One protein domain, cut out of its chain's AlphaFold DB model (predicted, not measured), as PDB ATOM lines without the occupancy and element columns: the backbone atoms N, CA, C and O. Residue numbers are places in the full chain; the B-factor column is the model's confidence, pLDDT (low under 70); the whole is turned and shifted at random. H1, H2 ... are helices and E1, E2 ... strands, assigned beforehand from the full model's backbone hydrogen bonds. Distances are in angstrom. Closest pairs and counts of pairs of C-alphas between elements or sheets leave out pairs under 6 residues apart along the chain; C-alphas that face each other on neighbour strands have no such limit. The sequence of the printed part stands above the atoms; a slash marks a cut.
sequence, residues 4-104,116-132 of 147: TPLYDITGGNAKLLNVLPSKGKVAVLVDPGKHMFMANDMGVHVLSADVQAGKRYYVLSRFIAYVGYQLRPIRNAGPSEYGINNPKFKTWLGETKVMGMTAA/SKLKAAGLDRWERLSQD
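What this domain is: This is residues 4 to 104 and 116 to 132 of the 147 residues of an uncharacterized protein of Rhodanobacter sp. B05 (UniProt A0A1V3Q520). This is a small sandwich: a strongly twisted sheet of four strands has the hairpin E5 and E6 over part of one face, while H2 crosses the other face over E3 and E4. H1 sits off to the far side of E5 and E6, beyond a long loop, and residues 127 to 132, of which 127 and 128 belong to H2, stick out. The printed part has 118 residues, running E1, E2, E3, E4, E5, E6, H1, H2; the sheets, ordered E2, E1, E3, E4 and E5, E6, are antiparallel, and the class is mixed, helices and strands. It is compact, with a radius of gyration of the C-alphas of 14.2 A and spans of 38 by 38 by 36 A.

Where its parts are: Find C-alpha 4 at (22.232, 28.672, 42.952), where E1 begins; it covers residues 4 to 8. Next comes E2, residues 15 to 21, 18.1 A long. Further on, E3, residues 33 to 40, measures 23.2 A, and E4, residues 44 to 51, measures 22.2 A. Look for E5 at residues 59 to 64, E6 at 68 to 73 and H1 at 88 to 95. After the cut, H2 runs 18.8 A from C-alpha 116 at (31.926, 39.779, 35.891) to C-alpha 128 at (21.302, 35.390, 21.065).

How they stand to each other: Start in the four-stranded sheet, where the hairpin E1 and E2 has N 6 and O 18 at 2.8 A. Between E1 and E3, look at N 7 and O 38, 2.8 A apart. In the hairpin E3 and E4, N 37 and O 47 are at 2.8 A. The edge strands are E2 and E4. This sheet and the hairpin E5 and E6 form the sandwich, two sheets face to face, with best planes 20 degrees apart. Within that hairpin, N 62 and O 70 are 2.9 A apart. The closest C-alphas of E4 and E6 are those of His 45 and Gln 70, 5.8 A apart. H2 is on the four-stranded sheet at a height over the sheet of 8.3 A, giving two layers, a helix on one face of a sheet. It runs across the strands, at 68 degrees to E3 on the local plane; its closest C-alphas to E4 are those of Gly 122 and Val 44, 5.4 A apart. H1 is not on that sheet and is apart from E5. In both helices every O i to N i+4 pair is within hydrogen-bond range.

The domain as a whole: The C-alphas farthest apart, those of Pro 79 and Ala 103, are 40.0 A apart. The links E2 to E3 and E6 to H1 are long. Residues 24 to 25 pair with 97 to 98, parallel. Residues 105 to 115 are not printed; C-alphas 104 and 116 are 19.9 A apart across the cut. The mean pLDDT of the printed part is 92.5, and no printed residue is under 70.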
ATOM      1  N   THR A   4      22.397  27.763  44.079       90.88
ATOM      2  CA  THR A   4      22.232  28.672  42.952       90.88
ATOM      3  C   THR A   4      22.400  30.115  43.435       90.88
ATOM      4  O   THR A   4      21.440  30.694  43.955       90.88
ATOM      5  N   PRO A   5      23.590  30.730  43.301       93.69
ATOM      6  CA  PRO A   5      23.764  32.149  43.583       93.69
ATOM      7  C   PRO A   5      22.925  32.990  42.618       93.69
ATOM      8  O   PRO A   5      22.942  32.767  41.405       93.69
ATOM      9  N   LEU A   6      22.200  33.956  43.176       95.12
ATOM     10  CA  LEU A   6      21.339  34.897  42.474       95.12
ATOM     11  C   LEU A   6      21.945  36.293  42.562       95.12
ATOM     12  O   LEU A   6      22.227  36.785  43.654       95.12
ATOM     13  N   TYR A   7      22.084  36.946  41.417       96.50
ATOM     14  CA  TYR A   7      22.644  38.282  41.298       96.50
ATOM     15  C   TYR A   7      21.651  39.220  40.629       96.50
ATOM     16  O   TYR A   7      20.942  38.825  39.705       96.50
ATOM     17  N   ASP A   8      21.670  40.475  41.048       96.88
ATOM     18  CA  ASP A   8      21.183  41.592  40.255       96.88
ATOM     19  C   ASP A   8      22.338  42.074  39.378       96.88
ATOM     20  O   ASP A   8      23.414  42.410  39.874       96.88
ATOM     21  N   ILE A   9      22.147  42.037  38.066       96.75
ATOM     22  CA  ILE A   9      23.141  42.470  37.083       96.75
ATOM     23  C   ILE A   9      22.717  43.750  36.361       96.75
ATOM     24  O   ILE A   9      23.370  44.129  35.381       96.75
ATOM     25  N   THR A  10      21.669  44.417  36.847       94.69
ATOM     26  CA  THR A  10      21.158  45.682  36.319       94.69
ATOM     27  C   THR A  10      22.260  46.745  36.339       94.69
ATOM     28  O   THR A  10      22.905  46.996  37.356       94.69
ATOM     29  N   GLY A  11      22.527  47.363  35.186       84.94
ATOM     30  CA  GLY A  11      23.563  48.390  35.051       84.94
ATOM     31  C   GLY A  11      24.997  47.841  35.033       84.94
ATOM     32  O   GLY A  11      25.320  46.955  34.241       84.94
ATOM     33  N   GLY A  12      25.882  48.419  35.856       81.75
ATOM     34  CA  GLY A  12      27.338  48.209  35.808       81.75
ATOM     35  C   GLY A  12      27.820  46.923  36.487       81.75
ATOM     36  O   GLY A  12      28.143  45.943  35.814       81.75
ATOM     37  N   ASN A  13      27.863  46.905  37.820       87.56
ATOM     38  CA  ASN A  13      28.398  45.780  38.591       87.56
ATOM     39  C   ASN A  13      27.300  44.800  39.002       87.56
ATOM     40  O   ASN A  13      26.209  45.207  39.383       87.56
ATOM     41  N   ALA A  14      27.613  43.507  38.955       94.88
ATOM     42  CA  ALA A  14      26.741  42.476  39.495       94.88
ATOM     43  C   ALA A  14      26.753  42.514  41.031       94.88
ATOM     44  O   ALA A  14      27.822  42.528  41.644       94.88
ATOM     45  N   LYS A  15      25.572  42.489  41.642       94.62
ATOM     46  CA  LYS A  15      25.366  42.449  43.089       94.62
ATOM     47  C   LYS A  15      24.796  41.093  43.476       94.62
ATOM     48  O   LYS A  15      23.725  40.725  43.004       94.62
ATOM     49  N   LEU A  16      25.485  40.357  44.346       95.50
ATOM     50  CA  LEU A  16      24.946  39.123  44.915       95.50
ATOM     51  C   LEU A  16      23.732  39.465  45.796       95.50
ATOM     52  O   LEU A  16      23.831  40.280  46.711       95.50
ATOM     53  N   LEU A  17      22.583  38.865  45.492       94.44
ATOM     54  CA  LEU A  17      21.331  39.059  46.225       94.44
ATOM     55  C   LEU A  17      21.135  37.973  47.277       94.44
ATOM     56  O   LEU A  17      20.771  38.258  48.415       94.44
ATOM     57  N   ASN A  18      21.333  36.715  46.883       93.75
ATOM     58  CA  ASN A  18      21.197  35.558  47.761       93.75
ATOM     59  C   ASN A  18      21.840  34.311  47.137       93.75
ATOM     60  O   ASN A  18      22.247  34.324  45.976       93.75
ATOM     61  N   VAL A  19      21.880  33.220  47.893       92.69
ATOM     62  CA  VAL A  19      22.252  31.888  47.415       92.69
ATOM     63  C   VAL A  19      21.071  30.963  47.681       92.69
ATOM     64  O   VAL A  19      20.700  30.746  48.831       92.69
ATOM     65  N   LEU A  20      20.436  30.453  46.623       90.12
ATOM     66  CA  LEU A  20      19.275  29.574  46.746       90.12
ATOM     67  C   LEU A  20      19.733  28.119  46.905       90.12
ATOM     68  O   LEU A  20      20.268  27.552  45.952       90.12
ATOM     69  N   PRO A  21      19.489  27.469  48.055       86.75
ATOM     70  CA  PRO A  21      19.686  26.035  48.168       86.75
ATOM     71  C   PRO A  21      18.496  25.279  47.566       86.75
ATOM     72  O   PRO A  21      17.390  25.807  47.412       86.75
ATOM     73  N   SER A  22      18.692  23.987  47.309       85.44
ATOM     74  CA  SER A  22      17.584  23.080  46.995       85.44
ATOM     75  C   SER A  22      16.483  23.147  48.067       85.44
ATOM     76  O   SER A  22      16.769  23.130  49.264       85.44
ATOM     77  N   LYS A  23      15.214  23.224  47.635       89.19
ATOM     78  CA  LYS A  23      14.028  23.421  48.498       89.19
ATOM     79  C   LYS A  23      14.063  24.703  49.358       89.19
ATOM     80  O   LYS A  23      13.316  24.818  50.330       89.19
ATOM     81  N   GLY A  24      14.893  25.680  49.001       92.31
ATOM     82  CA  GLY A  24      14.883  27.020  49.579       92.31
ATOM     83  C   GLY A  24      14.047  28.006  48.764       92.31
ATOM     84  O   GLY A  24      13.817  27.818  47.571       92.31
ATOM     85  N   LYS A  25      13.621  29.087  49.413       94.12
ATOM     86  CA  LYS A  25      13.126  30.313  48.781       94.12
ATOM     87  C   LYS A  25      13.718  31.525  49.488       94.12
ATOM     88  O   LYS A  25      14.022  31.469  50.677       94.12
ATOM     89  N   VAL A  26      13.850  32.620  48.757       93.75
ATOM     90  CA  VAL A  26      14.419  33.876  49.253       93.75
ATOM     91  C   VAL A  26      13.497  35.022  48.856       93.75
ATOM     92  O   VAL A  26      12.885  34.978  47.789       93.75
ATOM     93  N   ALA A  27      13.386  36.034  49.712       92.88
ATOM     94  CA  ALA A  27      12.735  37.289  49.362       92.88
ATOM     95  C   ALA A  27      13.808  38.276  48.900       92.88
ATOM     96  O   ALA A  27      14.783  38.509  49.614       92.88
ATOM     97  N   VAL A  28      13.632  38.835  47.707       93.69
ATOM     98  CA  VAL A  28      14.516  39.860  47.150       93.69
ATOM     99  C   VAL A  28      13.713  41.146  47.042       93.69
ATOM    100  O   VAL A  28      12.676  41.173  46.382       93.69
ATOM    101  N   LEU A  29      14.191  42.196  47.704       94.44
ATOM    102  CA  LEU A  29      13.636  43.539  47.582       94.44
ATOM    103  C   LEU A  29      14.422  44.293  46.512       94.44
ATOM    104  O   LEU A  29      15.651  44.352  46.572       94.44
ATOM    105  N   VAL A  30      13.700  44.857  45.551       95.38
ATOM    106  CA  VAL A  30      14.239  45.691  44.478       95.38
ATOM    107  C   VAL A  30      13.358  46.919  44.299       95.38
ATOM    108  O   VAL A  30      12.171  46.893  44.638       95.38
ATOM    109  N   ASP A  31      13.940  47.986  43.763       96.56
ATOM    110  CA  ASP A  31      13.186  49.174  43.380       96.56
ATOM    111  C   ASP A  31      12.216  48.863  42.221       96.56
ATOM    112  O   ASP A  31      12.456  47.932  41.448       96.56
ATOM    113  N   PRO A  32      11.118  49.618  42.052       97.94
ATOM    114  CA  PRO A  32      10.239  49.463  40.896       97.94
ATOM    115  C   PRO A  32      10.972  49.721  39.571       97.94
ATOM    116  O   PRO A  32      11.818  50.611  39.484       97.94
ATOM    117  N   GLY A  33      10.591  48.997  38.520       97.94
ATOM    118  CA  GLY A  33      11.111  49.152  37.164       97.94
ATOM    119  C   GLY A  33      11.832  47.913  36.642       97.94
ATOM    120  O   GLY A  33      11.567  46.786  37.065       97.94
ATOM    121  N   LYS A  34      12.731  48.136  35.677       98.00
ATOM    122  CA  LYS A  34      13.409  47.070  34.935       98.00
ATOM    123  C   LYS A  34      14.652  46.566  35.654       98.00
ATOM    124  O   LYS A  34      15.524  47.358  36.000       98.00
ATOM    125  N   HIS A  35      14.767  45.247  35.738       98.19
ATOM    126  CA  HIS A  35      15.907  44.537  36.302       98.19
ATOM    127  C   HIS A  35      16.371  43.418  35.385       98.19
ATOM    128  O   HIS A  35      15.602  42.865  34.600       98.19
ATOM    129  N   MET A  36      17.637  43.050  35.529       97.62
ATOM    130  CA  MET A  36      18.193  41.832  34.957       97.62
ATOM    131  C   MET A  36      18.777  41.003  36.090       97.62
ATOM    132  O   MET A  36      19.695  41.440  36.780       97.62
ATOM    133  N   PHE A  37      18.261  39.793  36.269       97.56
ATOM    134  CA  PHE A  37      18.753  38.852  37.263       97.56
ATOM    135  C   PHE A  37      19.575  37.758  36.604       97.56
ATOM    136  O   PHE A  37      19.259  37.301  35.508       97.56
ATOM    137  N   MET A  38      20.615  37.310  37.294       96.06
ATOM    138  CA  MET A  38      21.472  36.219  36.853       96.06
ATOM    139  C   MET A  38      21.515  35.127  37.912       96.06
ATOM    140  O   MET A  38      21.726  35.409  39.088       96.06
ATOM    141  N   ALA A  39      21.385  33.879  37.482       94.25
ATOM    142  CA  ALA A  39      21.686  32.704  38.282       94.25
ATOM    143  C   ALA A  39      22.832  31.920  37.643       94.25
ATOM    144  O   ALA A  39      22.945  31.872  36.415       94.25
ATOM    145  N   ASN A  40      23.677  31.307  38.471       88.81
ATOM    146  CA  ASN A  40      24.771  30.467  37.992       88.81
ATOM    147  C   ASN A  40      24.828  29.139  38.749       88.81
ATOM    148  O   ASN A  40      25.413  29.078  39.825       88.81
ATOM    149  N   ASP A  41      24.264  28.086  38.167       82.75
ATOM    150  CA  ASP A  41      24.413  26.718  38.665       82.75
ATOM    151  C   ASP A  41      24.264  25.726  37.507       82.75
ATOM    152  O   ASP A  41      23.206  25.613  36.879       82.75
ATOM    153  N   MET A  42      25.371  25.047  37.188       79.62
ATOM    154  CA  MET A  42      25.523  24.213  35.989       79.62
ATOM    155  C   MET A  42      25.204  24.962  34.677       79.62
ATOM    156  O   MET A  42      24.725  24.369  33.713       79.62
ATOM    157  N   GLY A  43      25.482  26.268  34.652       83.94
ATOM    158  CA  GLY A  43      25.238  27.172  33.530       83.94
ATOM    159  C   GLY A  43      24.848  28.571  34.010       83.94
ATOM    160  O   GLY A  43      24.334  28.728  35.116       83.94
ATOM    161  N   VAL A  44      25.076  29.584  33.169       91.38
ATOM    162  CA  VAL A  44      24.605  30.952  33.428       91.38
ATOM    163  C   VAL A  44      23.244  31.150  32.779       91.38
ATOM    164  O   VAL A  44      23.057  30.881  31.585       91.38
ATOM    165  N   HIS A  45      22.304  31.646  33.576       93.50
ATOM    166  CA  HIS A  45      20.959  31.969  33.145       93.50
ATOM    167  C   HIS A  45      20.613  33.405  33.524       93.50
ATOM    168  O   HIS A  45      20.883  33.834  34.644       93.50
ATOM    169  N   VAL A  46      19.977  34.124  32.602       96.06
ATOM    170  CA  VAL A  46      19.534  35.506  32.797       96.06
ATOM    171  C   VAL A  46      18.014  35.573  32.701       96.06
ATOM    172  O   VAL A  46      17.409  34.847  31.914       96.06
ATOM    173  N   LEU A  47      17.406  36.407  33.534       97.50
ATOM    174  CA  LEU A  47      15.984  36.720  33.525       97.50
ATOM    175  C   LEU A  47      15.824  38.239  33.496       97.50
ATOM    176  O   LEU A  47      16.391  38.930  34.339       97.50
ATOM    177  N   SER A  48      15.046  38.738  32.541       98.19
ATOM    178  CA  SER A  48      14.595  40.131  32.534       98.19
ATOM    179  C   SER A  48      13.368  40.252  33.423       98.19
ATOM    180  O   SER A  48      12.519  39.363  33.426       98.19
ATOM    181  N   ALA A  49      13.256  41.329  34.181       98.31
ATOM    182  CA  ALA A  49      12.094  41.603  35.005       98.31
ATOM    183  C   ALA A  49      11.666  43.057  34.856       98.31
ATOM    184  O   ALA A  49      12.503  43.946  34.745       98.31
ATOM    185  N   ASP A  50      10.365  43.296  34.899       98.25
ATOM    186  CA  ASP A  50       9.777  44.613  35.104       98.25
ATOM    187  C   ASP A  50       8.818  44.495  36.286       98.25
ATOM    188  O   ASP A  50       7.910  43.667  36.245       98.25
ATOM    189  N   VAL A  51       9.055  45.233  37.370       97.94
ATOM    190  CA  VAL A  51       8.323  45.061  38.637       97.94
ATOM    191  C   VAL A  51       7.714  46.368  39.124       97.94
ATOM    192  O   VAL A  51       8.287  47.445  38.974       97.94
ATOM    193  N   GLN A  52       6.538  46.280  39.739       97.81
ATOM    194  CA  GLN A  52       5.804  47.431  40.260       97.81
ATOM    195  C   GLN A  52       6.000  47.610  41.770       97.81
ATOM    196  O   GLN A  52       6.207  46.650  42.515       97.81
ATOM    197  N   ALA A  53       5.877  48.857  42.232       97.06
ATOM    198  CA  ALA A  53       5.935  49.195  43.651       97.06
ATOM    199  C   ALA A  53       4.860  48.448  44.454       97.06
ATOM    200  O   ALA A  53       3.695  48.412  44.063       97.06
ATOM    201  N   GLY A  54       5.252  47.870  45.592       95.94
ATOM    202  CA  GLY A  54       4.334  47.183  46.506       95.94
ATOM    203  C   GLY A  54       3.755  45.866  45.978       95.94
ATOM    204  O   GLY A  54       2.890  45.291  46.633       95.94
ATOM    205  N   LYS A  55       4.213  45.374  44.819       97.25
ATOM    206  CA  LYS A  55       3.755  44.113  44.230       97.25
ATOM    207  C   LYS A  55       4.712  42.963  44.521       97.25
ATOM    208  O   LYS A  55       5.916  43.157  44.689       97.25
ATOM    209  N   ARG A  56       4.162  41.747  44.570       96.75
ATOM    210  CA  ARG A  56       4.921  40.511  44.770       96.75
ATOM    211  C   ARG A  56       4.962  39.697  43.487       96.75
ATOM    212  O   ARG A  56       3.937  39.478  42.850       96.75
ATOM    213  N   TYR A  57       6.147  39.199  43.163       97.56
ATOM    214  CA  TYR A  57       6.399  38.359  42.002       97.56
ATOM    215  C   TYR A  57       7.104  37.079  42.435       97.56
ATOM    216  O   TYR A  57       7.805  37.058  43.449       97.56
ATOM    217  N   TYR A  58       6.943  36.016  41.649       96.50
ATOM    218  CA  TYR A  58       7.584  34.733  41.913       96.50
ATOM    219  C   TYR A  58       8.394  34.283  40.708       96.50
ATOM    220  O   TYR A  58       7.952  34.355  39.563       96.50
ATOM    221  N   VAL A  59       9.586  33.773  40.991       96.31
ATOM    222  CA  VAL A  59      10.475  33.156  40.012       96.31
ATOM    223  C   VAL A  59      10.864  31.793  40.555       96.31
ATOM    224  O   VAL A  59      11.358  31.676  41.677       96.31
ATOM    225  N   LEU A  60      10.631  30.750  39.768       94.69
ATOM    226  CA  LEU A  60      11.041  29.397  40.100       94.69
ATOM    227  C   LEU A  60      12.466  29.159  39.595       94.69
ATOM    228  O   LEU A  60      12.720  29.288  38.399       94.69
ATOM    229  N   SER A  61      13.374  28.753  40.484       92.50
ATOM    230  CA  SER A  61      14.639  28.140  40.069       92.50
ATOM    231  C   SER A  61      14.404  26.654  39.812       92.50
ATOM    232  O   SER A  61      14.038  25.911  40.727       92.50
ATOM    233  N   ARG A  62      14.563  26.211  38.562       88.44
ATOM    234  CA  ARG A  62      14.314  24.822  38.155       88.44
ATOM    235  C   ARG A  62      15.499  24.250  37.403       88.44
ATOM    236  O   ARG A  62      15.946  24.830  36.420       88.44
ATOM    237  N   PHE A  63      15.937  23.068  37.819       87.50
ATOM    238  CA  PHE A  63      16.896  22.281  37.060       87.50
ATOM    239  C   PHE A  63      16.247  21.704  35.798       87.50
ATOM    240  O   PHE A  63      15.209  21.038  35.869       87.50
ATOM    241  N   ILE A  64      16.877  21.935  34.649       85.00
ATOM    242  CA  ILE A  64      16.526  21.333  33.365       85.00
ATOM    243  C   ILE A  64      17.717  20.496  32.904       85.00
ATOM    244  O   ILE A  64      18.836  21.000  32.792       85.00
ATOM    245  N   ALA A  65      17.478  19.208  32.647       83.06
ATOM    246  CA  ALA A  65      18.520  18.285  32.210       83.06
ATOM    247  C   ALA A  65      19.268  18.847  30.992       83.06
ATOM    248  O   ALA A  65      18.649  19.386  30.078       83.06
ATOM    249  N   TYR A  66      20.599  18.733  31.003       80.19
ATOM    250  CA  TYR A  66      21.516  19.244  29.972       80.19
ATOM    251  C   TYR A  66      21.580  20.773  29.809       80.19
ATOM    252  O   TYR A  66      22.426  21.250  29.058       80.19
ATOM    253  N   VAL A  67      20.750  21.546  30.523       80.25
ATOM    254  CA  VAL A  67      20.761  23.020  30.467       80.25
ATOM    255  C   VAL A  67      21.128  23.667  31.808       80.25
ATOM    256  O   VAL A  67      21.581  24.810  31.820       80.25
ATOM    257  N   GLY A  68      20.964  22.946  32.920       84.81
ATOM    258  CA  GLY A  68      21.256  23.441  34.263       84.81
ATOM    259  C   GLY A  68      20.063  24.146  34.903       84.81
ATOM    260  O   GLY A  68      18.913  23.946  34.498       84.81
ATOM    261  N   TYR A  69      20.321  24.948  35.936       88.31
ATOM    262  CA  TYR A  69      19.265  25.707  36.600       88.31
ATOM    263  C   TYR A  69      18.831  26.913  35.775       88.31
ATOM    264  O   TYR A  69      19.644  27.666  35.239       88.31
ATOM    265  N   GLN A  70      17.520  27.101  35.697       90.00
ATOM    266  CA  GLN A  70      16.901  28.219  35.009       90.00
ATOM    267  C   GLN A  70      15.984  28.988  35.939       90.00
ATOM    268  O   GLN A  70      15.262  28.398  36.745       90.00
ATOM    269  N   LEU A  71      15.976  30.305  35.763       93.94
ATOM    270  CA  LEU A  71      15.019  31.195  36.396       93.94
ATOM    271  C   LEU A  71      13.777  31.282  35.508       93.94
ATOM    272  O   LEU A  71      13.854  31.744  34.371       93.94
ATOM    273  N   ARG A  72      12.638  30.811  36.017       94.75
ATOM    274  CA  ARG A  72      11.364  30.773  35.292       94.75
ATOM    275  C   ARG A  72      10.336  31.685  35.970       94.75
ATOM    276  O   ARG A  72       9.944  31.383  37.099       94.75
ATOM    277  N   PRO A  73       9.903  32.784  35.320       96.50
ATOM    278  CA  PRO A  73       8.829  33.629  35.835       96.50
ATOM    279  C   PRO A  73       7.558  32.815  36.088       96.50
ATOM    280  O   PRO A  73       7.150  32.032  35.227       96.50
ATOM    281  N   ILE A  74       6.919  33.009  37.242       96.75
ATOM    282  CA  ILE A  74       5.571  32.498  37.491       96.75
ATOM    283  C   ILE A  74       4.566  33.510  36.949       96.75
ATOM    284  O   ILE A  74       4.531  34.652  37.396       96.75
ATOM    285  N   ARG A  75       3.743  33.074  35.997       95.50
ATOM    286  CA  ARG A  75       2.694  33.877  35.364       95.50
ATOM    287  C   ARG A  75       1.438  33.904  36.219       95.50
ATOM    288  O   ARG A  75       1.014  32.861  36.727       95.50
ATOM    289  N   ASN A  76       0.800  35.064  36.312       94.00
ATOM    290  CA  ASN A  76      -0.485  35.186  37.001       94.00
ATOM    291  C   ASN A  76      -1.692  34.820  36.113       94.00
ATOM    292  O   ASN A  76      -2.780  34.580  36.628       94.00
ATOM    293  N   ALA A  77      -1.503  34.724  34.796       87.81
ATOM    294  CA  ALA A  77      -2.552  34.403  33.838       87.81
ATOM    295  C   ALA A  77      -2.035  33.530  32.682       87.81
ATOM    296  O   ALA A  77      -0.831  33.372  32.472       87.81
ATOM    297  N   GLY A  78      -2.979  32.975  31.917       80.56
ATOM    298  CA  GLY A  78      -2.708  32.194  30.709       80.56
ATOM    299  C   GLY A  78      -2.296  30.732  30.952       80.56
ATOM    300  O   GLY A  78      -2.058  30.310  32.089       80.56
ATOM    301  N   PRO A  79      -2.241  29.922  29.877       72.44
ATOM    302  CA  PRO A  79      -1.771  28.546  29.939       72.44
ATOM    303  C   PRO A  79      -0.236  28.526  29.989       72.44
ATOM    304  O   PRO A  79       0.436  28.625  28.969       72.44
ATOM    305  N   SER A  80       0.332  28.404  31.188       82.00
ATOM    306  CA  SER A  80       1.779  28.262  31.395       82.00
ATOM    307  C   SER A  80       2.060  27.119  32.365       82.00
ATOM    308  O   SER A  80       1.417  27.016  33.411       82.00
ATOM    309  N   GLU A  81       3.064  26.285  32.065       88.31
ATOM    310  CA  GLU A  81       3.598  25.324  33.046       88.31
ATOM    311  C   GLU A  81       4.144  26.058  34.287       88.31
ATOM    312  O   GLU A  81       4.111  25.534  35.398       88.31
ATOM    313  N   TYR A  82       4.584  27.301  34.117       92.50
ATOM    314  CA  TYR A  82       5.041  28.192  35.177       92.50
ATOM    315  C   TYR A  82       3.968  29.243  35.453       92.50
ATOM    316  O   TYR A  82       4.173  30.423  35.202       92.50
ATOM    317  N   GLY A  83       2.786  28.815  35.887       93.38
ATOM    318  CA  GLY A  83       1.670  29.710  36.198       93.38
ATOM    319  C   GLY A  83       1.021  29.378  37.535       93.38
ATOM    320  O   GLY A  83       1.125  28.248  38.015       93.38
ATOM    321  N   ILE A  84       0.310  30.341  38.122       93.12
ATOM    322  CA  ILE A  84      -0.379  30.163  39.414       93.12
ATOM    323  C   ILE A  84      -1.480  29.098  39.376       93.12
ATOM    324  O   ILE A  84      -1.787  28.477  40.391       93.12
ATOM    325  N   ASN A  85      -2.039  28.855  38.188       91.19
ATOM    326  CA  ASN A  85      -3.052  27.829  37.957       91.19
ATOM    327  C   ASN A  85      -2.452  26.417  37.867       91.19
ATOM    328  O   ASN A  85      -3.195  25.438  37.832       91.19
ATOM    329  N   ASN A  86      -1.118  26.282  37.838       92.00
ATOM    330  CA  ASN A  86      -0.482  24.976  37.934       92.00
ATOM    331  C   ASN A  86      -0.711  24.416  39.350       92.00
ATOM    332  O   ASN A  86      -0.299  25.053  40.324       92.00
ATOM    333  N   PRO A  87      -1.282  23.206  39.507       90.38
ATOM    334  CA  PRO A  87      -1.513  22.612  40.826       90.38
ATOM    335  C   PRO A  87      -0.230  22.478  41.665       90.38
ATOM    336  O   PRO A  87      -0.294  22.506  42.892       90.38
ATOM    337  N   LYS A  88       0.944  22.396  41.023       91.88
ATOM    338  CA  LYS A  88       2.246  22.334  41.700       91.88
ATOM    339  C   LYS A  88       2.678  23.661  42.325       91.88
ATOM    340  O   LYS A  88       3.551  23.636  43.186       91.88
ATOM    341  N   PHE A  89       2.089  24.799  41.949       92.44
ATOM    342  CA  PHE A  89       2.480  26.104  42.488       92.44
ATOM    343  C   PHE A  89       2.336  26.159  44.015       92.44
ATOM    344  O   PHE A  89       3.280  26.519  44.719       92.44
ATOM    345  N   LYS A  90       1.200  25.685  44.547       91.62
ATOM    346  CA  LYS A  90       0.974  25.590  46.000       91.62
ATOM    347  C   LYS A  90       1.979  24.658  46.680       91.62
ATOM    348  O   LYS A  90       2.454  24.966  47.770       91.62
ATOM    349  N   THR A  91       2.343  23.557  46.025       92.31
ATOM    350  CA  THR A  91       3.369  22.628  46.517       92.31
ATOM    351  C   THR A  91       4.742  23.292  46.569       92.31
ATOM    352  O   THR A  91       5.409  23.209  47.595       92.31
ATOM    353  N   TRP A  92       5.156  24.015  45.524       92.69
ATOM    354  CA  TRP A  92       6.433  24.738  45.525       92.69
ATOM    355  C   TRP A  92       6.501  25.765  46.656       92.69
ATOM    356  O   TRP A  92       7.520  25.856  47.339       92.69
ATOM    357  N   LEU A  93       5.416  26.500  46.906       91.62
ATOM    358  CA  LEU A  93       5.354  27.450  48.017       91.62
ATOM    359  C   LEU A  93       5.383  26.762  49.386       91.62
ATOM    360  O   LEU A  93       6.091  27.234  50.275       91.62
ATOM    361  N   GLY A  94       4.633  25.672  49.560       93.12
ATOM    362  CA  GLY A  94       4.508  24.967  50.838       93.12
ATOM    363  C   GLY A  94       5.736  24.137  51.219       93.12
ATOM    364  O   GLY A  94       6.082  24.058  52.394       93.12
ATOM    365  N   GLU A  95       6.425  23.549  50.240       92.69
ATOM    366  CA  GLU A  95       7.583  22.678  50.483       92.69
ATOM    367  C   GLU A  95       8.919  23.429  50.543       92.69
ATOM    368  O   GLU A  95       9.932  22.852  50.948       92.69
ATOM    369  N   THR A  96       8.944  24.709  50.158       94.12
ATOM    370  CA  THR A  96      10.148  25.542  50.245       94.12
ATOM    371  C   THR A  96      10.229  26.305  51.559       94.12
ATOM    372  O   THR A  96       9.248  26.883  52.038       94.12
ATOM    373  N   LYS A  97      11.435  26.372  52.123       93.38
ATOM    374  CA  LYS A  97      11.722  27.115  53.359       93.38
ATOM    375  C   LYS A  97      12.358  28.459  53.046       93.38
ATOM    376  O   LYS A  97      13.167  28.555  52.127       93.38
ATOM    377  N   VAL A  98      11.988  29.493  53.801       92.69
ATOM    378  CA  VAL A  98      12.645  30.801  53.694       92.69
ATOM    379  C   VAL A  98      14.086  30.655  54.165       92.69
ATOM    380  O   VAL A  98      14.327  30.150  55.260       92.69
ATOM    381  N   MET A  99      15.021  31.093  53.331       89.62
ATOM    382  CA  MET A  99      16.451  31.064  53.607       89.62
ATOM    383  C   MET A  99      17.008  32.487  53.581       89.62
ATOM    384  O   MET A  99      16.579  33.324  52.784       89.62
ATOM    385  N   GLY A 100      17.966  32.756  54.463       87.69
ATOM    386  CA  GLY A 100      18.771  33.974  54.439       87.69
ATOM    387  C   GLY A 100      20.125  33.727  53.780       87.69
ATOM    388  O   GLY A 100      20.573  32.583  53.686       87.69
ATOM    389  N   MET A 101      20.787  34.811  53.377       91.06
ATOM    390  CA  MET A 101      22.196  34.754  52.993       91.06
ATOM    391  C   MET A 101      23.036  34.259  54.177       91.06
ATOM    392  O   MET A 101      22.808  34.666  55.317       91.06
ATOM    393  N   THR A 102      24.024  33.407  53.908       89.31
ATOM    394  CA  THR A 102      25.019  32.983  54.902       89.31
ATOM    395  C   THR A 102      26.375  33.602  54.579       89.31
ATOM    396  O   THR A 102      26.694  33.812  53.411       89.31
ATOM    397  N   ALA A 103      27.210  33.831  55.597       91.19
ATOM    398  CA  ALA A 103      28.569  34.344  55.394       91.19
ATOM    399  C   ALA A 103      29.422  33.417  54.502       91.19
ATOM    400  O   ALA A 103      30.243  33.882  53.715       91.19
ATOM    401  N   ALA A 104      29.198  32.100  54.589       89.31
ATOM    402  CA  ALA A 104      29.866  31.124  53.732       89.31
ATOM    403  C   ALA A 104      29.456  31.284  52.258       89.31
ATOM    404  O   ALA A 104      30.323  31.345  51.389       89.31
ATOM    405  N   SER A 116      31.884  38.959  37.111       94.56
ATOM    406  CA  SER A 116      31.926  39.779  35.891       94.56
ATOM    407  C   SER A 116      31.991  38.922  34.619       94.56
ATOM    408  O   SER A 116      31.245  39.173  33.670       94.56
ATOM    409  N   LYS A 117      32.801  37.852  34.617       94.50
ATOM    410  CA  LYS A 117      32.862  36.896  33.497       94.50
ATOM    411  C   LYS A 117      31.532  36.169  33.292       94.50
ATOM    412  O   LYS A 117      31.088  36.030  32.155       94.50
ATOM    413  N   LEU A 118      30.887  35.741  34.380       94.62
ATOM    414  CA  LEU A 118      29.569  35.100  34.320       94.62
ATOM    415  C   LEU A 118      28.513  36.061  33.766       94.62
ATOM    416  O   LEU A 118      27.774  35.683  32.863       94.62
ATOM    417  N   LYS A 119      28.494  37.316  34.232       95.56
ATOM    418  CA  LYS A 119      27.600  38.359  33.716       95.56
ATOM    419  C   LYS A 119      27.780  38.552  32.212       95.56
ATOM    420  O   LYS A 119      26.788  38.547  31.491       95.56
ATOM    421  N   ALA A 120      29.020  38.694  31.741       95.69
ATOM    422  CA  ALA A 120      29.302  38.864  30.318       95.69
ATOM    423  C   ALA A 120      28.782  37.676  29.491       95.69
ATOM    424  O   ALA A 120      28.058  37.880  28.521       95.69
ATOM    425  N   ALA A 121      29.063  36.442  29.920       94.50
ATOM    426  CA  ALA A 121      28.572  35.235  29.252       94.50
ATOM    427  C   ALA A 121      27.035  35.123  29.270       94.50
ATOM    428  O   ALA A 121      26.425  34.695  28.291       94.50
ATOM    429  N   GLY A 122      26.399  35.515  30.377       94.62
ATOM    430  CA  GLY A 122      24.946  35.528  30.514       94.62
ATOM    431  C   GLY A 122      24.271  36.527  29.575       94.62
ATOM    432  O   GLY A 122      23.283  36.178  28.933       94.62
ATOM    433  N   LEU A 123      24.812  37.742  29.466       95.50
ATOM    434  CA  LEU A 123      24.291  38.782  28.574       95.50
ATOM    435  C   LEU A 123      24.504  38.433  27.097       95.50
ATOM    436  O   LEU A 123      23.571  38.527  26.310       95.50
ATOM    437  N   ASP A 124      25.681  37.928  26.743       95.50
ATOM    438  CA  ASP A 124      25.984  37.440  25.394       95.50
ATOM    439  C   ASP A 124      25.037  36.290  24.977       95.50
ATOM    440  O   ASP A 124      24.521  36.245  23.860       95.50
ATOM    441  N   ARG A 125      24.707  35.380  25.907       93.88
ATOM    442  CA  ARG A 125      23.664  34.367  25.682       93.88
ATOM    443  C   ARG A 125      22.281  34.996  25.514       93.88
ATOM    444  O   ARG A 125      21.553  34.577  24.618       93.88
ATOM    445  N   TRP A 126      21.917  35.951  26.366       95.31
ATOM    446  CA  TRP A 126      20.627  36.646  26.315       95.31
ATOM    447  C   TRP A 126      20.400  37.338  24.965       95.31
ATOM    448  O   TRP A 126      19.319  37.249  24.382       95.31
ATOM    449  N   GLU A 127      21.437  37.974  24.425       95.75
ATOM    450  CA  GLU A 127      21.393  38.645  23.127       95.75
ATOM    451  C   GLU A 127      21.129  37.683  21.965       95.75
ATOM    452  O   GLU A 127      20.461  38.055  21.001       95.75
ATOM    453  N   ARG A 128      21.559  36.425  22.077       96.38
ATOM    454  CA  ARG A 128      21.302  35.390  21.065       96.38
ATOM    455  C   ARG A 128      19.936  34.717  21.162       96.38
ATOM    456  O   ARG A 128      19.580  33.986  20.242       96.38
ATOM    457  N   LEU A 129      19.196  34.917  22.252       95.38
ATOM    458  CA  LEU A 129      17.863  34.334  22.392       95.38
ATOM    459  C   LEU A 129      16.916  34.903  21.334       95.38
ATOM    460  O   LEU A 129      16.904  36.114  21.087       95.38
ATOM    461  N   SER A 130      16.083  34.030  20.773       97.12
ATOM    462  CA  SER A 130      14.921  34.428  19.979       97.12
ATOM    463  C   SER A 130      13.932  35.249  20.815       97.12
ATOM    464  O   SER A 130      13.993  35.270  22.048       97.12
ATOM    465  N   GLN A 131      13.000  35.931  20.148       96.31
ATOM    466  CA  GLN A 131      11.970  36.704  20.837       96.31
ATOM    467  C   GLN A 131      11.157  35.822  21.798       96.31
ATOM    468  O   GLN A 131      11.045  36.164  22.972       96.31
ATOM    469  N   ASP A 132      10.694  34.659  21.339       94.75
ATOM    470  CA  ASP A 132       9.903  33.726  22.147       94.75
ATOM    471  C   ASP A 132      10.674  33.237  23.383       94.75
ATOM    472  O   ASP A 132      10.133  33.158  24.487       94.75
TER     473      ASP A 132